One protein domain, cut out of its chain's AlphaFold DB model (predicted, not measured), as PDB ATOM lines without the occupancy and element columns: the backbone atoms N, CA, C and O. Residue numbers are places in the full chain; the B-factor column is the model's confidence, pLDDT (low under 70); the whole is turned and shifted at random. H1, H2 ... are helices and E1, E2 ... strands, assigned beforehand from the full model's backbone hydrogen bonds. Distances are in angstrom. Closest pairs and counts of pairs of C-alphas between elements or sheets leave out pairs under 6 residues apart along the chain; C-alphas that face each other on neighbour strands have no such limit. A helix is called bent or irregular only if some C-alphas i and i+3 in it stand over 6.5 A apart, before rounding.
ATOM      1  N   ARG A   2      32.660 -31.914 -24.266       55.91
ATOM      2  CA  ARG A   2      32.401 -33.080 -23.380       55.91
ATOM      3  C   ARG A   2      32.244 -34.407 -24.145       55.91
ATOM      4  O   ARG A   2      32.832 -35.397 -23.723       55.91
ATOM      5  N   SER A   3      31.534 -34.397 -25.276       61.69
ATOM      6  CA  SER A   3      31.340 -35.581 -26.127       61.69
ATOM      7  C   SER A   3      32.617 -36.023 -26.851       61.69
ATOM      8  O   SER A   3      32.896 -37.215 -26.900       61.69
ATOM      9  N   PHE A   4      33.449 -35.087 -27.326       67.94
ATOM     10  CA  PHE A   4      34.734 -35.400 -27.971       67.94
ATOM     11  C   PHE A   4      35.684 -36.149 -27.023       67.94
ATOM     12  O   PHE A   4      36.225 -37.194 -27.367       67.94
ATOM     13  N   ARG A   5      35.815 -35.687 -25.772       76.88
ATOM     14  CA  ARG A   5      36.633 -36.388 -24.772       76.88
ATOM     15  C   ARG A   5      36.091 -37.781 -24.440       76.88
ATOM     16  O   ARG A   5      36.872 -38.719 -24.321       76.88
ATOM     17  N   GLN A   6      34.777 -37.915 -24.262       79.19
ATOM     18  CA  GLN A   6      34.151 -39.210 -23.963       79.19
ATOM     19  C   GLN A   6      34.387 -40.218 -25.091       79.19
ATOM     20  O   GLN A   6      34.715 -41.370 -24.823       79.19
ATOM     21  N   MET A   7      34.308 -39.764 -26.341       80.31
ATOM     22  CA  MET A   7      34.633 -40.566 -27.515       80.31
ATOM     23  C   MET A   7      36.088 -41.057 -27.484       80.31
ATOM     24  O   MET A   7      36.334 -42.247 -27.638       80.31
ATOM     25  N   PHE A   8      37.052 -40.181 -27.183       83.19
ATOM     26  CA  PHE A   8      38.466 -40.566 -27.060       83.19
ATOM     27  C   PHE A   8      38.730 -41.550 -25.914       83.19
ATOM     28  O   PHE A   8      39.553 -42.455 -26.047       83.19
ATOM     29  N   GLN A   9      38.023 -41.403 -24.791       89.62
ATOM     30  CA  GLN A   9      38.088 -42.358 -23.683       89.62
ATOM     31  C   GLN A   9      37.526 -43.729 -24.080       89.62
ATOM     32  O   GLN A   9      38.138 -44.747 -23.756       89.62
ATOM     33  N   ALA A  10      36.411 -43.760 -24.813       89.19
ATOM     34  CA  ALA A  10      35.828 -44.993 -25.333       89.19
ATOM     35  C   ALA A  10      36.750 -45.664 -26.366       89.19
ATOM     36  O   ALA A  10      37.042 -46.853 -26.246       89.19
ATOM     37  N   PHE A  11      37.287 -44.898 -27.321       89.12
ATOM     38  CA  PHE A  11      38.273 -45.394 -28.283       89.12
ATOM     39  C   PHE A  11      39.497 -45.970 -27.590       89.12
ATOM     40  O   PHE A  11      39.937 -47.056 -27.946       89.12
ATOM     41  N   TRP A  12      40.016 -45.301 -26.561       92.88
ATOM     42  CA  TRP A  12      41.113 -45.848 -25.775       92.88
ATOM     43  C   TRP A  12      40.744 -47.182 -25.122       92.88
ATOM     44  O   TRP A  12      41.498 -48.140 -25.256       92.88
ATOM     45  N   ALA A  13      39.586 -47.281 -24.467       92.94
ATOM     46  CA  ALA A  13      39.165 -48.520 -23.814       92.94
ATOM     47  C   ALA A  13      39.076 -49.707 -24.794       92.94
ATOM     48  O   ALA A  13      39.471 -50.818 -24.449       92.94
ATOM     49  N   VAL A  14      38.613 -49.462 -26.023       93.56
ATOM     50  CA  VAL A  14      38.430 -50.506 -27.046       93.56
ATOM     51  C   VAL A  14      39.725 -50.814 -27.809       93.56
ATOM     52  O   VAL A  14      40.010 -51.970 -28.110       93.56
ATOM     53  N   LEU A  15      40.528 -49.798 -28.130       94.44
ATOM     54  CA  LEU A  15      41.646 -49.907 -29.076       94.44
ATOM     55  C   LEU A  15      43.019 -50.000 -28.391       94.44
ATOM     56  O   LEU A  15      44.001 -50.401 -29.026       94.44
ATOM     57  N   ALA A  16      43.125 -49.667 -27.100       94.88
ATOM     58  CA  ALA A  16      44.368 -49.818 -26.345       94.88
ATOM     59  C   ALA A  16      44.893 -51.261 -26.305       94.88
ATOM     60  O   ALA A  16      46.101 -51.416 -26.484       94.88
ATOM     61  N   PRO A  17      44.071 -52.323 -26.147       96.81
ATOM     62  CA  PRO A  17      44.569 -53.701 -26.185       96.81
ATOM     63  C   PRO A  17      45.342 -54.012 -27.474       96.81
ATOM     64  O   PRO A  17      46.434 -54.578 -27.432       96.81
ATOM     65  N   VAL A  18      44.839 -53.548 -28.622       95.38
ATOM     66  CA  VAL A  18      45.531 -53.676 -29.913       95.38
ATOM     67  C   VAL A  18      46.841 -52.884 -29.917       95.38
ATOM     68  O   VAL A  18      47.857 -53.378 -30.408       95.38
ATOM     69  N   GLY A  19      46.846 -51.684 -29.329       96.44
ATOM     70  CA  GLY A  19      48.059 -50.889 -29.131       96.44
ATOM     71  C   GLY A  19      49.110 -51.612 -28.281       96.44
ATOM     72  O   GLY A  19      50.281 -51.644 -28.651       96.44
ATOM     73  N   TYR A  20      48.703 -52.273 -27.193       97.44
ATOM     74  CA  TYR A  20      49.597 -53.064 -26.339       97.44
ATOM     75  C   TYR A  20      50.211 -54.256 -27.071       97.44
ATOM     76  O   TYR A  20      51.402 -54.524 -26.888       97.44
ATOM     77  N   LEU A  21      49.432 -54.942 -27.914       97.38
ATOM     78  CA  LEU A  21      49.918 -56.036 -28.763       97.38
ATOM     79  C   LEU A  21      50.909 -55.540 -29.825       97.38
ATOM     80  O   LEU A  21      51.845 -56.245 -30.189       97.38
ATOM     81  N   ARG A  22      50.723 -54.311 -30.317       96.56
ATOM     82  CA  ARG A  22      51.536 -53.715 -31.386       96.56
ATOM     83  C   ARG A  22      52.640 -52.784 -30.888       96.56
ATOM     84  O   ARG A  22      53.343 -52.228 -31.720       96.56
ATOM     85  N   ARG A  23      52.859 -52.651 -29.575       96.31
ATOM     86  CA  ARG A  23      53.787 -51.666 -28.973       96.31
ATOM     87  C   ARG A  23      55.244 -51.737 -29.455       96.31
ATOM     88  O   ARG A  23      55.990 -50.789 -29.258       96.31
ATOM     89  N   GLY A  24      55.669 -52.854 -30.046       96.50
ATOM     90  CA  GLY A  24      57.005 -52.998 -30.637       96.50
ATOM     91  C   GLY A  24      57.122 -52.483 -32.076       96.50
ATOM     92  O   GLY A  24      58.219 -52.464 -32.621       96.50
ATOM     93  N   ARG A  25      56.012 -52.101 -32.719       96.38
ATOM     94  CA  ARG A  25      56.010 -51.632 -34.108       96.38
ATOM     95  C   ARG A  25      56.344 -50.141 -34.189       96.38
ATOM     96  O   ARG A  25      55.916 -49.385 -33.310       96.38
ATOM     97  N   PRO A  26      57.041 -49.707 -35.255       97.06
ATOM     98  CA  PRO A  26      57.267 -48.292 -35.506       97.06
ATOM     99  C   PRO A  26      55.937 -47.567 -35.757       97.06
ATOM    100  O   PRO A  26      54.993 -48.127 -36.322       97.06
ATOM    101  N   TYR A  27      55.878 -46.304 -35.348       96.88
ATOM    102  CA  TYR A  27      54.725 -45.427 -35.520       96.88
ATOM    103  C   TYR A  27      55.191 -43.998 -35.800       96.88
ATOM    104  O   TYR A  27      56.278 -43.598 -35.388       96.88
ATOM    105  N   GLN A  28      54.362 -43.226 -36.500       96.12
ATOM    106  CA  GLN A  28      54.614 -41.808 -36.742       96.12
ATOM    107  C   GLN A  28      54.060 -40.980 -35.586       96.12
ATOM    108  O   GLN A  28      52.939 -41.205 -35.134       96.12
ATOM    109  N   THR A  29      54.840 -40.022 -35.103       94.69
ATOM    110  CA  THR A  29      54.388 -39.056 -34.094       94.69
ATOM    111  C   THR A  29      53.821 -37.801 -34.724       94.69
ATOM    112  O   THR A  29      52.972 -37.160 -34.114       94.69
ATOM    113  N   GLU A  30      54.289 -37.463 -35.922       95.88
ATOM    114  CA  GLU A  30      53.928 -36.245 -36.635       95.88
ATOM    115  C   GLU A  30      52.704 -36.451 -37.520       95.88
ATOM    116  O   GLU A  30      52.405 -37.557 -37.979       95.88
ATOM    117  N   ILE A  31      52.002 -35.352 -37.746       95.06
ATOM    118  CA  ILE A  31      50.954 -35.188 -38.742       95.06
ATOM    119  C   ILE A  31      51.015 -33.725 -39.174       95.06
ATOM    120  O   ILE A  31      51.387 -32.865 -38.375       95.06
ATOM    121  N   ASP A  32      50.730 -33.455 -40.437       94.00
ATOM    122  CA  ASP A  32      50.593 -32.094 -40.942       94.00
ATOM    123  C   ASP A  32      49.374 -31.385 -40.327       94.00
ATOM    124  O   ASP A  32      48.477 -32.021 -39.763       94.00
ATOM    125  N   ASP A  33      49.334 -30.057 -40.455       92.75
ATOM    126  CA  ASP A  33      48.162 -29.272 -40.075       92.75
ATOM    127  C   ASP A  33      46.991 -29.603 -41.009       92.75
ATOM    128  O   ASP A  33      46.849 -29.064 -42.110       92.75
ATOM    129  N   VAL A  34      46.130 -30.505 -40.540       90.75
ATOM    130  CA  VAL A  34      44.945 -30.954 -41.272       90.75
ATOM    131  C   VAL A  34      43.998 -29.801 -41.609       90.75
ATOM    132  O   VAL A  34      43.308 -29.880 -42.621       90.75
ATOM    133  N   TYR A  35      43.991 -28.719 -40.820       88.75
ATOM    134  CA  TYR A  35      43.134 -27.554 -41.040       88.75
ATOM    135  C   TYR A  35      43.650 -26.648 -42.162       88.75
ATOM    136  O   TYR A  35      42.869 -25.895 -42.741       88.75
ATOM    137  N   ALA A  36      44.932 -26.759 -42.517       90.25
ATOM    138  CA  ALA A  36      45.523 -26.082 -43.668       90.25
ATOM    139  C   ALA A  36      45.335 -26.857 -44.988       90.25
ATOM    140  O   ALA A  36      45.666 -26.340 -46.059       90.25
ATOM    141  N   ARG A  37      44.816 -28.095 -44.949       90.31
ATOM    142  CA  ARG A  37      44.610 -28.907 -46.157       90.31
ATOM    143  C   ARG A  37      43.504 -28.315 -47.044       90.31
ATOM    144  O   ARG A  37      42.431 -27.967 -46.540       90.31
ATOM    145  N   PRO A  38      43.691 -28.284 -48.377       87.25
ATOM    146  CA  PRO A  38      42.630 -27.897 -49.300       87.25
ATOM    147  C   PRO A  38      41.389 -28.784 -49.133       87.25
ATOM    148  O   PRO A  38      41.482 -30.008 -49.193       87.25
ATOM    149  N   GLY A  39      40.223 -28.166 -48.936       83.19
ATOM    150  CA  GLY A  39      38.943 -28.876 -48.833       83.19
ATOM    151  C   GLY A  39      38.674 -29.564 -47.490       83.19
ATOM    152  O   GLY A  39      37.686 -30.290 -47.384       83.19
ATOM    153  N   PHE A  40      39.503 -29.347 -46.460       85.94
ATOM    154  CA  PHE A  40      39.225 -29.897 -45.134       85.94
ATOM    155  C   PHE A  40      37.933 -29.296 -44.547       85.94
ATOM    156  O   PHE A  40      37.755 -28.073 -44.569       85.94
ATOM    157  N   PRO A  41      37.009 -30.115 -44.012       80.25
ATOM    158  CA  PRO A  41      35.755 -29.615 -43.469       80.25
ATOM    159  C   PRO A  41      35.997 -28.865 -42.152       80.25
ATOM    160  O   PRO A  41      36.115 -29.460 -41.085       80.25
ATOM    161  N   LEU A  42      36.010 -27.532 -42.211       75.62
ATOM    162  CA  LEU A  42      36.135 -26.674 -41.024       75.62
ATOM    163  C   LEU A  42      34.838 -26.602 -40.197       75.62
ATOM    164  O   LEU A  42      34.859 -26.216 -39.029       75.62
ATOM    165  N   ASN A  43      33.701 -27.013 -40.769       68.06
ATOM    166  CA  ASN A  43      32.393 -26.972 -40.110       68.06
ATOM    167  C   ASN A  43      32.104 -28.223 -39.258       68.06
ATOM    168  O   ASN A  43      31.029 -28.818 -39.313       68.06
ATOM    169  N   VAL A  44      33.069 -28.631 -38.437       61.69
ATOM    170  CA  VAL A  44      32.858 -29.680 -37.426       61.69
ATOM    171  C   VAL A  44      32.004 -29.194 -36.247       61.69
ATOM    172  O   VAL A  44      31.548 -29.998 -35.435       61.69
ATOM    173  N   GLY A  45      31.719 -27.889 -36.162       56.81
ATOM    174  CA  GLY A  45      30.883 -27.290 -35.117       56.81
ATOM    175  C   GLY A  45      29.468 -27.873 -35.025       56.81
ATOM    176  O   GLY A  45      28.890 -27.870 -33.944       56.81
ATOM    177  N   TRP A  46      28.931 -28.448 -36.108       59.28
ATOM    178  CA  TRP A  46      27.636 -29.142 -36.081       59.28
ATOM    179  C   TRP A  46      27.665 -30.462 -35.288       59.28
ATOM    180  O   TRP A  46      26.719 -30.772 -34.567       59.28
ATOM    181  N   LEU A  47      28.770 -31.213 -35.355       61.25
ATOM    182  CA  LEU A  47      28.969 -32.445 -34.575       61.25
ATOM    183  C   LEU A  47      29.219 -32.148 -33.087       61.25
ATOM    184  O   LEU A  47      28.923 -32.967 -32.212       61.25
ATOM    185  N   TRP A  48      29.753 -30.963 -32.789       67.94
ATOM    186  CA  TRP A  48      30.078 -30.522 -31.435       67.94
ATOM    187  C   TRP A  48      29.557 -29.107 -31.183       67.94
ATOM    188  O   TRP A  48      30.371 -28.186 -31.066       67.94
ATOM    189  N   PRO A  49      28.228 -28.928 -31.047       71.06
ATOM    190  CA  PRO A  49      27.638 -27.606 -30.916       71.06
ATOM    191  C   PRO A  49      28.259 -26.848 -29.736       71.06
ATOM    192  O   PRO A  49      28.450 -27.423 -28.649       71.06
ATOM    193  N   PRO A  50      28.619 -25.568 -29.933       76.94
ATOM    194  CA  PRO A  50      29.223 -24.773 -28.884       76.94
ATOM    195  C   PRO A  50      28.203 -24.535 -27.768       76.94
ATOM    196  O   PRO A  50      27.016 -24.322 -27.996       76.94
ATOM    197  N   LYS A  51      28.672 -24.583 -26.519       83.06
ATOM    198  CA  LYS A  51      27.820 -24.354 -25.341       83.06
ATOM    199  C   LYS A  51      27.355 -22.891 -25.238       83.06
ATOM    200  O   LYS A  51      26.314 -22.627 -24.640       83.06
ATOM    201  N   TYR A  52      28.154 -21.974 -25.775       87.75
ATOM    202  CA  TYR A  52      27.917 -20.536 -25.779       87.75
ATOM    203  C   TYR A  52      27.884 -20.044 -27.221       87.75
ATOM    204  O   TYR A  52      28.674 -20.503 -28.045       87.75
ATOM    205  N   THR A  53      26.970 -19.128 -27.500       86.31
ATOM    206  CA  THR A  53      26.750 -18.510 -28.815       86.31
ATOM    207  C   THR A  53      26.644 -16.995 -28.628       86.31
ATOM    208  O   THR A  53      26.581 -16.542 -27.480       86.31
ATOM    209  N   PRO A  54      26.615 -16.182 -29.695       85.88
ATOM    210  CA  PRO A  54      26.347 -14.749 -29.558       85.88
ATOM    211  C   PRO A  54      25.043 -14.445 -28.799       85.88
ATOM    212  O   PRO A  54      24.996 -13.516 -28.000       85.88
ATOM    213  N   GLU A  55      24.015 -15.280 -28.967       91.50
ATOM    214  CA  GLU A  55      22.712 -15.175 -28.292       91.50
ATOM    215  C   GLU A  55      22.752 -15.697 -26.845       91.50
ATOM    216  O   GLU A  55      21.869 -15.407 -26.039       91.50
ATOM    217  N   ARG A  56      23.787 -16.472 -26.498       90.62
ATOM    218  CA  ARG A  56      24.043 -16.997 -25.152       90.62
ATOM    219  C   ARG A  56      25.520 -16.806 -24.782       90.62
ATOM    220  O   ARG A  56      26.267 -17.794 -24.738       90.62
ATOM    221  N   PRO A  57      25.956 -15.563 -24.524       92.38
ATOM    222  CA  PRO A  57      27.360 -15.269 -24.292       92.38
ATOM    223  C   PRO A  57      27.839 -15.813 -22.940       92.38
ATOM    224  O   PRO A  57      27.063 -16.041 -22.010       92.38
ATOM    225  N   ALA A  58      29.153 -15.996 -22.824       91.50
ATOM    226  CA  ALA A  58      29.841 -16.220 -21.558       91.50
ATOM    227  C   ALA A  58      30.848 -15.097 -21.316       91.50
ATOM    228  O   ALA A  58      31.431 -14.566 -22.259       91.50
ATOM    229  N   ALA A  59      31.093 -14.779 -20.044       93.81
ATOM    230  CA  ALA A  59      32.184 -13.888 -19.678       93.81
ATOM    231  C   ALA A  59      33.534 -14.485 -20.111       93.81
ATOM    232  O   ALA A  59      33.743 -15.697 -20.016       93.81
ATOM    233  N   LEU A  60      34.475 -13.630 -20.521       90.31
ATOM    234  CA  LEU A  60      35.804 -14.059 -20.966       90.31
ATOM    235  C   LEU A  60      36.533 -14.899 -19.903       90.31
ATOM    236  O   LEU A  60      37.130 -15.921 -20.234       90.31
ATOM    237  N   ALA A  61      36.420 -14.518 -18.627       93.81
ATOM    238  CA  ALA A  61      36.991 -15.272 -17.510       93.81
ATOM    239  C   ALA A  61      36.465 -16.720 -17.458       93.81
ATOM    240  O   ALA A  61      37.246 -17.657 -17.318       93.81
ATOM    241  N   VAL A  62      35.160 -16.915 -17.678       93.19
ATOM    242  CA  VAL A  62      34.533 -18.248 -17.709       93.19
ATOM    243  C   VAL A  62      35.064 -19.071 -18.881       93.19
ATOM    244  O   VAL A  62      35.354 -20.257 -18.722       93.19
ATOM    245  N   LEU A  63      35.217 -18.461 -20.060       89.81
ATOM    246  CA  LEU A  63      35.791 -19.143 -21.223       89.81
ATOM    247  C   LEU A  63      37.236 -19.577 -20.949       89.81
ATOM    248  O   LEU A  63      37.587 -20.726 -21.216       89.81
ATOM    249  N   HIS A  64      38.045 -18.700 -20.352       91.50
ATOM    250  CA  HIS A  64      39.432 -18.988 -19.997       91.50
ATOM    251  C   HIS A  64      39.551 -20.150 -18.998       91.50
ATOM    252  O   HIS A  64      40.287 -21.108 -19.244       91.50
ATOM    253  N   GLU A  65      38.770 -20.127 -17.916       94.00
ATOM    254  CA  GLU A  65      38.720 -21.222 -16.940       94.00
ATOM    255  C   GLU A  65      38.285 -22.545 -17.576       94.00
ATOM    256  O   GLU A  65      38.862 -23.603 -17.306       94.00
ATOM    257  N   MET A  66      37.282 -22.505 -18.458       90.19
ATOM    258  CA  MET A  66      36.802 -23.696 -19.150       90.19
ATOM    259  C   MET A  66      37.849 -24.293 -20.091       90.19
ATOM    260  O   MET A  66      37.981 -25.522 -20.123       90.19
ATOM    261  N   MET A  67      38.595 -23.457 -20.819       88.81
ATOM    262  CA  MET A  67      39.709 -23.908 -21.657       88.81
ATOM    263  C   MET A  67      40.814 -24.536 -20.808       88.81
ATOM    264  O   MET A  67      41.188 -25.682 -21.055       88.81
ATOM    265  N   ALA A  68      41.263 -23.854 -19.749       92.56
ATOM    266  CA  ALA A  68      42.294 -24.368 -18.845       92.56
ATOM    267  C   ALA A  68      41.884 -25.712 -18.214       92.56
ATOM    268  O   ALA A  68      42.673 -26.660 -18.146       92.56
ATOM    269  N   ALA A  69      40.617 -25.836 -17.807       92.31
ATOM    270  CA  ALA A  69      40.073 -27.084 -17.291       92.31
ATOM    271  C   ALA A  69      40.062 -28.200 -18.348       92.31
ATOM    272  O   ALA A  69      40.316 -29.360 -18.009       92.31
ATOM    273  N   GLU A  70      39.765 -27.890 -19.615       89.12
ATOM    274  CA  GLU A  70      39.798 -28.880 -20.692       89.12
ATOM    275  C   GLU A  70      41.223 -29.317 -21.027       89.12
ATOM    276  O   GLU A  70      41.480 -30.521 -21.046       89.12
ATOM    277  N   HIS A  71      42.168 -28.385 -21.163       91.31
ATOM    278  CA  HIS A  71      43.589 -28.703 -21.336       91.31
ATOM    279  C   HIS A  71      44.114 -29.569 -20.185       91.31
ATOM    280  O   HIS A  71      44.777 -30.582 -20.415       91.31
ATOM    281  N   GLY A  72      43.733 -29.259 -18.942       94.12
ATOM    282  CA  GLY A  72      44.059 -30.085 -17.778       94.12
ATOM    283  C   GLY A  72      43.482 -31.505 -17.858       94.12
ATOM    284  O   GLY A  72      44.144 -32.470 -17.465       94.12
ATOM    285  N   ARG A  73      42.265 -31.669 -18.390       92.38
ATOM    286  CA  ARG A  73      41.643 -32.987 -18.604       92.38
ATOM    287  C   ARG A  73      42.333 -33.776 -19.712       92.38
ATOM    288  O   ARG A  73      42.582 -34.964 -19.510       92.38
ATOM    289  N   VAL A  74      42.681 -33.134 -20.825       91.38
ATOM    290  CA  VAL A  74      43.449 -33.757 -21.915       91.38
ATOM    291  C   VAL A  74      44.816 -34.204 -21.399       91.38
ATOM    292  O   VAL A  74      45.174 -35.370 -21.552       91.38
ATOM    293  N   ARG A  75      45.532 -33.338 -20.670       93.50
ATOM    294  CA  ARG A  75      46.818 -33.683 -20.046       93.50
ATOM    295  C   ARG A  75      46.708 -34.910 -19.146       93.50
ATOM    296  O   ARG A  75      47.501 -35.835 -19.288       93.50
ATOM    297  N   ARG A  76      45.720 -34.953 -18.245       94.56
ATOM    298  CA  ARG A  76      45.494 -36.117 -17.367       94.56
ATOM    299  C   ARG A  76      45.140 -37.380 -18.144       94.56
ATOM    300  O   ARG A  76      45.540 -38.465 -17.739       94.56
ATOM    301  N   PHE A  77      44.403 -37.254 -19.246       93.31
ATOM    302  CA  PHE A  77      44.102 -38.398 -20.097       93.31
ATOM    303  C   PHE A  77      45.369 -38.982 -20.728       93.31
ATOM    304  O   PHE A  77      45.494 -40.197 -20.744       93.31
ATOM    305  N   TYR A  78      46.326 -38.179 -21.191       94.44
ATOM    306  CA  TYR A  78      47.566 -38.710 -21.775       94.44
ATOM    307  C   TYR A  78      48.636 -39.085 -20.736       94.44
ATOM    308  O   TYR A  78      49.466 -39.951 -21.005       94.44
ATOM    309  N   ALA A  79      48.610 -38.481 -19.546       95.38
ATOM    310  CA  ALA A  79      49.610 -38.703 -18.503       95.38
ATOM    311  C   ALA A  79      49.769 -40.189 -18.129       95.38
ATOM    312  O   ALA A  79      48.789 -40.917 -17.960       95.38
ATOM    313  N   GLY A  80      51.025 -40.627 -17.994       94.62
ATOM    314  CA  GLY A  80      51.389 -41.984 -17.570       94.62
ATOM    315  C   GLY A  80      51.143 -43.092 -18.601       94.62
ATOM    316  O   GLY A  80      51.462 -44.244 -18.324       94.62
ATOM    317  N   LYS A  81      50.591 -42.785 -19.783       95.56
ATOM    318  CA  LYS A  81      50.426 -43.771 -20.860       95.56
ATOM    319  C   LYS A  81      51.737 -43.952 -21.620       95.56
ATOM    320  O   LYS A  81      52.412 -42.981 -21.947       95.56
ATOM    321  N   ASP A  82      52.067 -45.201 -21.939       96.56
ATOM    322  CA  ASP A  82      53.226 -45.530 -22.770       96.56
ATOM    323  C   ASP A  82      53.028 -44.973 -24.191       96.56
ATOM    324  O   ASP A  82      52.065 -45.323 -24.884       96.56
ATOM    325  N   ALA A  83      53.955 -44.121 -24.637       97.06
ATOM    326  CA  ALA A  83      53.942 -43.523 -25.969       97.06
ATOM    327  C   ALA A  83      53.910 -44.580 -27.086       97.06
ATOM    328  O   ALA A  83      53.266 -44.371 -28.112       97.06
ATOM    329  N   ARG A  84      54.520 -45.751 -26.869       97.88
ATOM    330  CA  ARG A  84      54.510 -46.854 -27.836       97.88
ATOM    331  C   ARG A  84      53.131 -47.461 -28.018       97.88
ATOM    332  O   ARG A  84      52.787 -47.894 -29.116       97.88
ATOM    333  N   VAL A  85      52.338 -47.493 -26.948       97.75
ATOM    334  CA  VAL A  85      50.947 -47.951 -26.999       97.75
ATOM    335  C   VAL A  85      50.101 -46.886 -27.683       97.75
ATOM    336  O   VAL A  85      49.408 -47.202 -28.641       97.75
ATOM    337  N   LEU A  86      50.232 -45.619 -27.274       97.06
ATOM    338  CA  LEU A  86      49.522 -44.494 -27.894       97.06
ATOM    339  C   LEU A  86      49.767 -44.413 -29.410       97.06
ATOM    340  O   LEU A  86      48.819 -44.256 -30.176       97.06
ATOM    341  N   GLY A  87      51.019 -44.576 -29.842       97.31
ATOM    342  CA  GLY A  87      51.418 -44.566 -31.248       97.31
ATOM    343  C   GLY A  87      50.905 -45.757 -32.064       97.31
ATOM    344  O   GLY A  87      50.765 -45.673 -33.285       97.31
ATOM    345  N   ASN A  88      50.569 -46.862 -31.399       97.75
ATOM    346  CA  ASN A  88      50.041 -48.068 -32.032       97.75
ATOM    347  C   ASN A  88      48.527 -48.260 -31.844       97.75
ATOM    348  O   ASN A  88      47.939 -49.156 -32.457       97.75
ATOM    349  N   THR A  89      47.877 -47.405 -31.056       97.12
ATOM    350  CA  THR A  89      46.421 -47.292 -30.968       97.12
ATOM    351  C   THR A  89      45.935 -46.349 -32.064       97.12
ATOM    352  O   THR A  89      46.096 -45.135 -31.957       97.12
ATOM    353  N   ARG A  90      45.369 -46.912 -33.137       94.62
ATOM    354  CA  ARG A  90      44.897 -46.161 -34.309       94.62
ATOM    355  C   ARG A  90      43.382 -46.018 -34.302       94.62
ATOM    356  O   ARG A  90      42.694 -47.010 -34.092       94.62
ATOM    357  N   LEU A  91      42.898 -44.820 -34.599       91.69
ATOM    358  CA  LEU A  91      41.505 -44.514 -34.905       91.69
ATOM    359  C   LEU A  91      41.381 -44.059 -36.366       91.69
ATOM    360  O   LEU A  91      42.367 -43.660 -36.989       91.69
ATOM    361  N   TYR A  92      40.167 -44.131 -36.901       90.31
ATOM    362  CA  TYR A  92      39.842 -43.630 -38.232       90.31
ATOM    363  C   TYR A  92      38.931 -42.413 -38.113       90.31
ATOM    364  O   TYR A  92      37.940 -42.451 -37.384       90.31
ATOM    365  N   ASP A  93      39.273 -41.364 -38.847       87.19
ATOM    366  CA  ASP A  93      38.458 -40.176 -39.046       87.19
ATOM    367  C   ASP A  93      38.210 -40.007 -40.559       87.19
ATOM    368  O   ASP A  93      39.171 -40.054 -41.329       87.19
ATOM    369  N   PRO A  94      36.961 -39.830 -41.027       86.19
ATOM    370  CA  PRO A  94      36.671 -39.722 -42.459       86.19
ATOM    371  C   PRO A  94      37.338 -38.538 -43.177       86.19
ATOM    372  O   PRO A  94      37.581 -38.625 -44.377       86.19
ATOM    373  N   ALA A  95      37.629 -37.442 -42.472       85.75
ATOM    374  CA  ALA A  95      38.237 -36.244 -43.045       85.75
ATOM    375  C   ALA A  95      39.774 -36.278 -42.994       85.75
ATOM    376  O   ALA A  95      40.439 -35.670 -43.832       85.75
ATOM    377  N   ILE A  96      40.350 -36.978 -42.011       89.38
ATOM    378  CA  ILE A  96      41.806 -37.016 -41.785       89.38
ATOM    379  C   ILE A  96      42.436 -38.316 -42.302       89.38
ATOM    380  O   ILE A  96      43.568 -38.300 -42.792       89.38
ATOM    381  N   GLY A  97      41.716 -39.433 -42.197       90.50
ATOM    382  CA  GLY A  97      42.197 -40.790 -42.427       90.50
ATOM    383  C   GLY A  97      42.513 -41.539 -41.127       90.50
ATOM    384  O   GLY A  97      41.940 -41.289 -40.068       90.50
ATOM    385  N   CYS A  98      43.428 -42.506 -41.207       92.94
ATOM    386  CA  CYS A  98      43.896 -43.251 -40.039       92.94
ATOM    387  C   CYS A  98      44.962 -42.458 -39.279       92.94
ATOM    388  O   CYS A  98      46.027 -42.179 -39.825       92.94
ATOM    389  N   LEU A  99      44.724 -42.203 -37.996       94.94
ATOM    390  CA  LEU A  99      45.661 -41.532 -37.101       94.94
ATOM    391  C   LEU A  99      45.833 -42.318 -35.804       94.94
ATOM    392  O   LEU A  99      44.933 -43.039 -35.374       94.94
ATOM    393  N   ASN A 100      46.993 -42.202 -35.166       96.31
ATOM    394  CA  ASN A 100      47.184 -42.731 -33.816       96.31
ATOM    395  C   ASN A 100      46.873 -41.690 -32.732       96.31
ATOM    396  O   ASN A 100      46.687 -40.508 -33.022       96.31
ATOM    397  N   MET A 101      46.827 -42.118 -31.470       95.31
ATOM    398  CA  MET A 101      46.455 -41.237 -30.355       95.31
ATOM    399  C   MET A 101      47.433 -40.064 -30.156       95.31
ATOM    400  O   MET A 101      47.024 -39.020 -29.661       95.31
ATOM    401  N   ILE A 102      48.705 -40.196 -30.551       96.44
ATOM    402  CA  ILE A 102      49.675 -39.085 -30.503       96.44
ATOM    403  C   ILE A 102      49.356 -38.067 -31.599       96.44
ATOM    404  O   ILE A 102      49.259 -36.873 -31.324       96.44
ATOM    405  N   GLN A 103      49.127 -38.533 -32.826       96.56
ATOM    406  CA  GLN A 103      48.724 -37.666 -33.936       96.56
ATOM    407  C   GLN A 103      47.389 -36.968 -33.642       96.56
ATOM    408  O   GLN A 103      47.236 -35.788 -33.929       96.56
ATOM    409  N   ALA A 104      46.450 -37.648 -32.987       93.06
ATOM    410  CA  ALA A 104      45.172 -37.061 -32.596       93.06
ATOM    411  C   ALA A 104      45.324 -35.923 -31.574       93.06
ATOM    412  O   ALA A 104      44.601 -34.929 -31.640       93.06
ATOM    413  N   LEU A 105      46.292 -36.031 -30.655       93.50
ATOM    414  CA  LEU A 105      46.654 -34.927 -29.765       93.50
ATOM    415  C   LEU A 105      47.212 -33.731 -30.551       93.50
ATOM    416  O   LEU A 105      46.842 -32.596 -30.258       93.50
ATOM    417  N   ARG A 106      48.058 -33.973 -31.561       94.69
ATOM    418  CA  ARG A 106      48.600 -32.911 -32.427       94.69
ATOM    419  C   ARG A 106      47.523 -32.219 -33.249       94.69
ATOM    420  O   ARG A 106      47.508 -30.997 -33.288       94.69
ATOM    421  N   VAL A 107      46.583 -32.972 -33.821       92.12
ATOM    422  CA  VAL A 107      45.408 -32.398 -34.500       92.12
ATOM    423  C   VAL A 107      44.655 -31.452 -33.560       92.12
ATOM    424  O   VAL A 107      44.320 -30.340 -33.955       92.12
ATOM    425  N   GLY A 108      44.460 -31.836 -32.293       89.75
ATOM    426  CA  GLY A 108      43.865 -30.948 -31.289       89.75
ATOM    427  C   GLY A 108      44.675 -29.671 -31.025       89.75
ATOM    428  O   GLY A 108      44.091 -28.612 -30.827       89.75
ATOM    429  N   ALA A 109      46.008 -29.741 -31.059       91.62
ATOM    430  CA  ALA A 109      46.860 -28.561 -30.913       91.62
ATOM    431  C   ALA A 109      46.776 -27.624 -32.134       91.62
ATOM    432  O   ALA A 109      46.629 -26.418 -31.955       91.62
ATOM    433  N   HIS A 110      46.795 -28.172 -33.356       92.00
ATOM    434  CA  HIS A 110      46.614 -27.394 -34.589       92.00
ATOM    435  C   HIS A 110      45.248 -26.700 -34.635       92.00
ATOM    436  O   HIS A 110      45.150 -25.535 -35.010       92.00
ATOM    437  N   HIS A 111      44.199 -27.386 -34.177       88.62
ATOM    438  CA  HIS A 111      42.868 -26.803 -34.042       88.62
ATOM    439  C   HIS A 111      42.874 -25.548 -33.158       88.62
ATOM    440  O   HIS A 111      42.355 -24.502 -33.554       88.62
ATOM    441  N   ASP A 112      43.460 -25.642 -31.961       89.00
ATOM    442  CA  ASP A 112      43.523 -24.522 -31.021       89.00
ATOM    443  C   ASP A 112      44.357 -23.364 -31.598       89.00
ATOM    444  O   ASP A 112      43.944 -22.205 -31.517       89.00
ATOM    445  N   GLU A 113      45.485 -23.664 -32.246       91.44
ATOM    446  CA  GLU A 113      46.316 -22.670 -32.934       91.44
ATOM    447  C   GLU A 113      45.539 -21.920 -34.026       91.44
ATOM    448  O   GLU A 113      45.556 -20.686 -34.057       91.44
ATOM    449  N   HIS A 114      44.785 -22.636 -34.863       89.38
ATOM    450  CA  HIS A 114      43.966 -22.038 -35.918       89.38
ATOM    451  C   HIS A 114      42.914 -21.063 -35.354       89.38
ATOM    452  O   HIS A 114      42.711 -19.964 -35.888       89.38
ATOM    453  N   HIS A 115      42.264 -21.416 -34.238       86.88
ATOM    454  CA  HIS A 115      41.327 -20.514 -33.555       86.88
ATOM    455  C   HIS A 115      42.024 -19.287 -32.971       86.88
ATOM    456  O   HIS A 115      41.535 -18.170 -33.151       86.88
ATOM    457  N   PHE A 116      43.184 -19.449 -32.328       89.00
ATOM    458  CA  PHE A 116      43.937 -18.309 -31.799       89.00
ATOM    459  C   PHE A 116      44.389 -17.349 -32.900       89.00
ATOM    460  O   PHE A 116      44.276 -16.134 -32.725       89.00
ATOM    461  N   VAL A 117      44.854 -17.862 -34.042       90.12
ATOM    462  CA  VAL A 117      45.199 -17.028 -35.204       90.12
ATOM    463  C   VAL A 117      43.972 -16.269 -35.706       90.12
ATOM    464  O   VAL A 117      44.064 -15.070 -35.969       90.12
ATOM    465  N   THR A 118      42.817 -16.930 -35.793       87.62
ATOM    466  CA  THR A 118      41.562 -16.299 -36.228       87.62
ATOM    467  C   THR A 118      41.157 -15.159 -35.292       87.62
ATOM    468  O   THR A 118      40.882 -14.055 -35.756       87.62
ATOM    469  N   ILE A 119      41.196 -15.382 -33.975       86.88
ATOM    470  CA  ILE A 119      40.886 -14.349 -32.975       86.88
ATOM    471  C   ILE A 119      41.850 -13.164 -33.092       86.88
ATOM    472  O   ILE A 119      41.403 -12.023 -33.117       86.88
ATOM    473  N   ARG A 120      43.162 -13.412 -33.214       90.56
ATOM    474  CA  ARG A 120      44.157 -12.336 -33.378       90.56
ATOM    475  C   ARG A 120      43.904 -11.487 -34.621       90.56
ATOM    476  O   ARG A 120      44.118 -10.287 -34.565       90.56
ATOM    477  N   ARG A 121      43.447 -12.092 -35.722       90.62
ATOM    478  CA  ARG A 121      43.090 -11.361 -36.950       90.62
ATOM    479  C   ARG A 121      41.845 -10.493 -36.775       90.62
ATOM    480  O   ARG A 121      41.787  -9.423 -37.359       90.62
ATOM    481  N   ILE A 122      40.864 -10.957 -36.001       88.00
ATOM    482  CA  ILE A 122      39.629 -10.202 -35.724       88.00
ATOM    483  C   ILE A 122      39.898  -9.026 -34.780       88.00
ATOM    484  O   ILE A 122      39.297  -7.971 -34.939       88.00
ATOM    485  N   LEU A 123      40.783  -9.209 -33.798       84.06
ATOM    486  CA  LEU A 123      41.166  -8.177 -32.828       84.06
ATOM    487  C   LEU A 123      42.224  -7.189 -33.358       84.06
ATOM    488  O   LEU A 123      42.740  -6.407 -32.563       84.06
ATOM    489  N   GLY A 124      42.572  -7.282 -34.648       54.94
ATOM    490  CA  GLY A 124      43.559  -6.435 -35.321       54.94
ATOM    491  C   GLY A 124      43.164  -4.968 -35.344       54.94
ATOM    492  O   GLY A 124      42.041  -4.677 -35.809       54.94
TER     493      GLY A 124
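Overview. This is residues 2 to 124 of the 124 residues of an uncharacterized protein of Anaerolineae bacterium CG2_30_64_16 (UniProt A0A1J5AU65). What shape is this? Three long helices, H1, H2 and H4, run loosely lengthwise; H3 and the hairpin E1 E2 make a small head at one end, from which residues 23 to 59 loop back to the start of H2. Residues 53 to 62, 64 to 69 and 115 to 124 stick out. What is printed? There are 123 residues, with H1, H2, H3, E1, E2 and H4 in chain order, an antiparallel sheet E1 - E2, and the class mostly helix. How compact is it? It is only just compact, close to loose, with a radius of gyration of the C-alphas of 16.2 A and spans of 49 by 31 by 23 A.

Arrangement. What surrounds the first helix? H1, residues 2 to 22, touches H3, residues 83 to 88, with residues 16 to 22 alone, about perpendicular at 87 degrees; the closest C-alphas, of Gly 19 and Asn 88, are 4.5 A apart. H1 is close to but not clearly touching H2, residues 60 to 78, at a shallow tilt of 16 degrees, the same way; their closest C-alphas, of Arg 5 and Val 74, are 7.8 A apart. How do the strands pair? E1, residues 90 to 93, and E2, residues 97 to 100, form an antiparallel hairpin, with N 91 and O 99 within hydrogen-bond range at 2.8 A. Where is the last helix? H4, residues 101 to 122, touches H3 with residues 101 to 103 alone, about perpendicular at 82 degrees; the closest C-alphas, of Leu 86 and Met 101, are 5.1 A apart. Every O i to N i+4 pair is within range in H2, H3 and H4, and 15 of 17 in H1.

Along the chain. Where does H1 lie? It begins at C-alpha 2 (32.401, -33.080, -23.380), is 29.3 A long, has a kink of 49 degrees near residue 15, and is irregular, but only just: C-alphas 14 and 17 are 7.0 A apart. How long are the others? H2 measures 27.3 A, H3 8.5 A, E1 10.0 A, E2 10.1 A and H4 32.2 A, ending at C-alpha 122 (39.629, -10.202, -35.724).

Size, cuts and confidence. How far does it reach? The two C-alphas farthest apart, of Gly 24 and Glu 55, are 51.1 A apart. Are there cuts or long links? The printed part has no cut; H1 to H2 is a long link of 37 residues. Where is confidence low? pLDDT is under 70 at residues 2 to 4, 43 to 48 and 124.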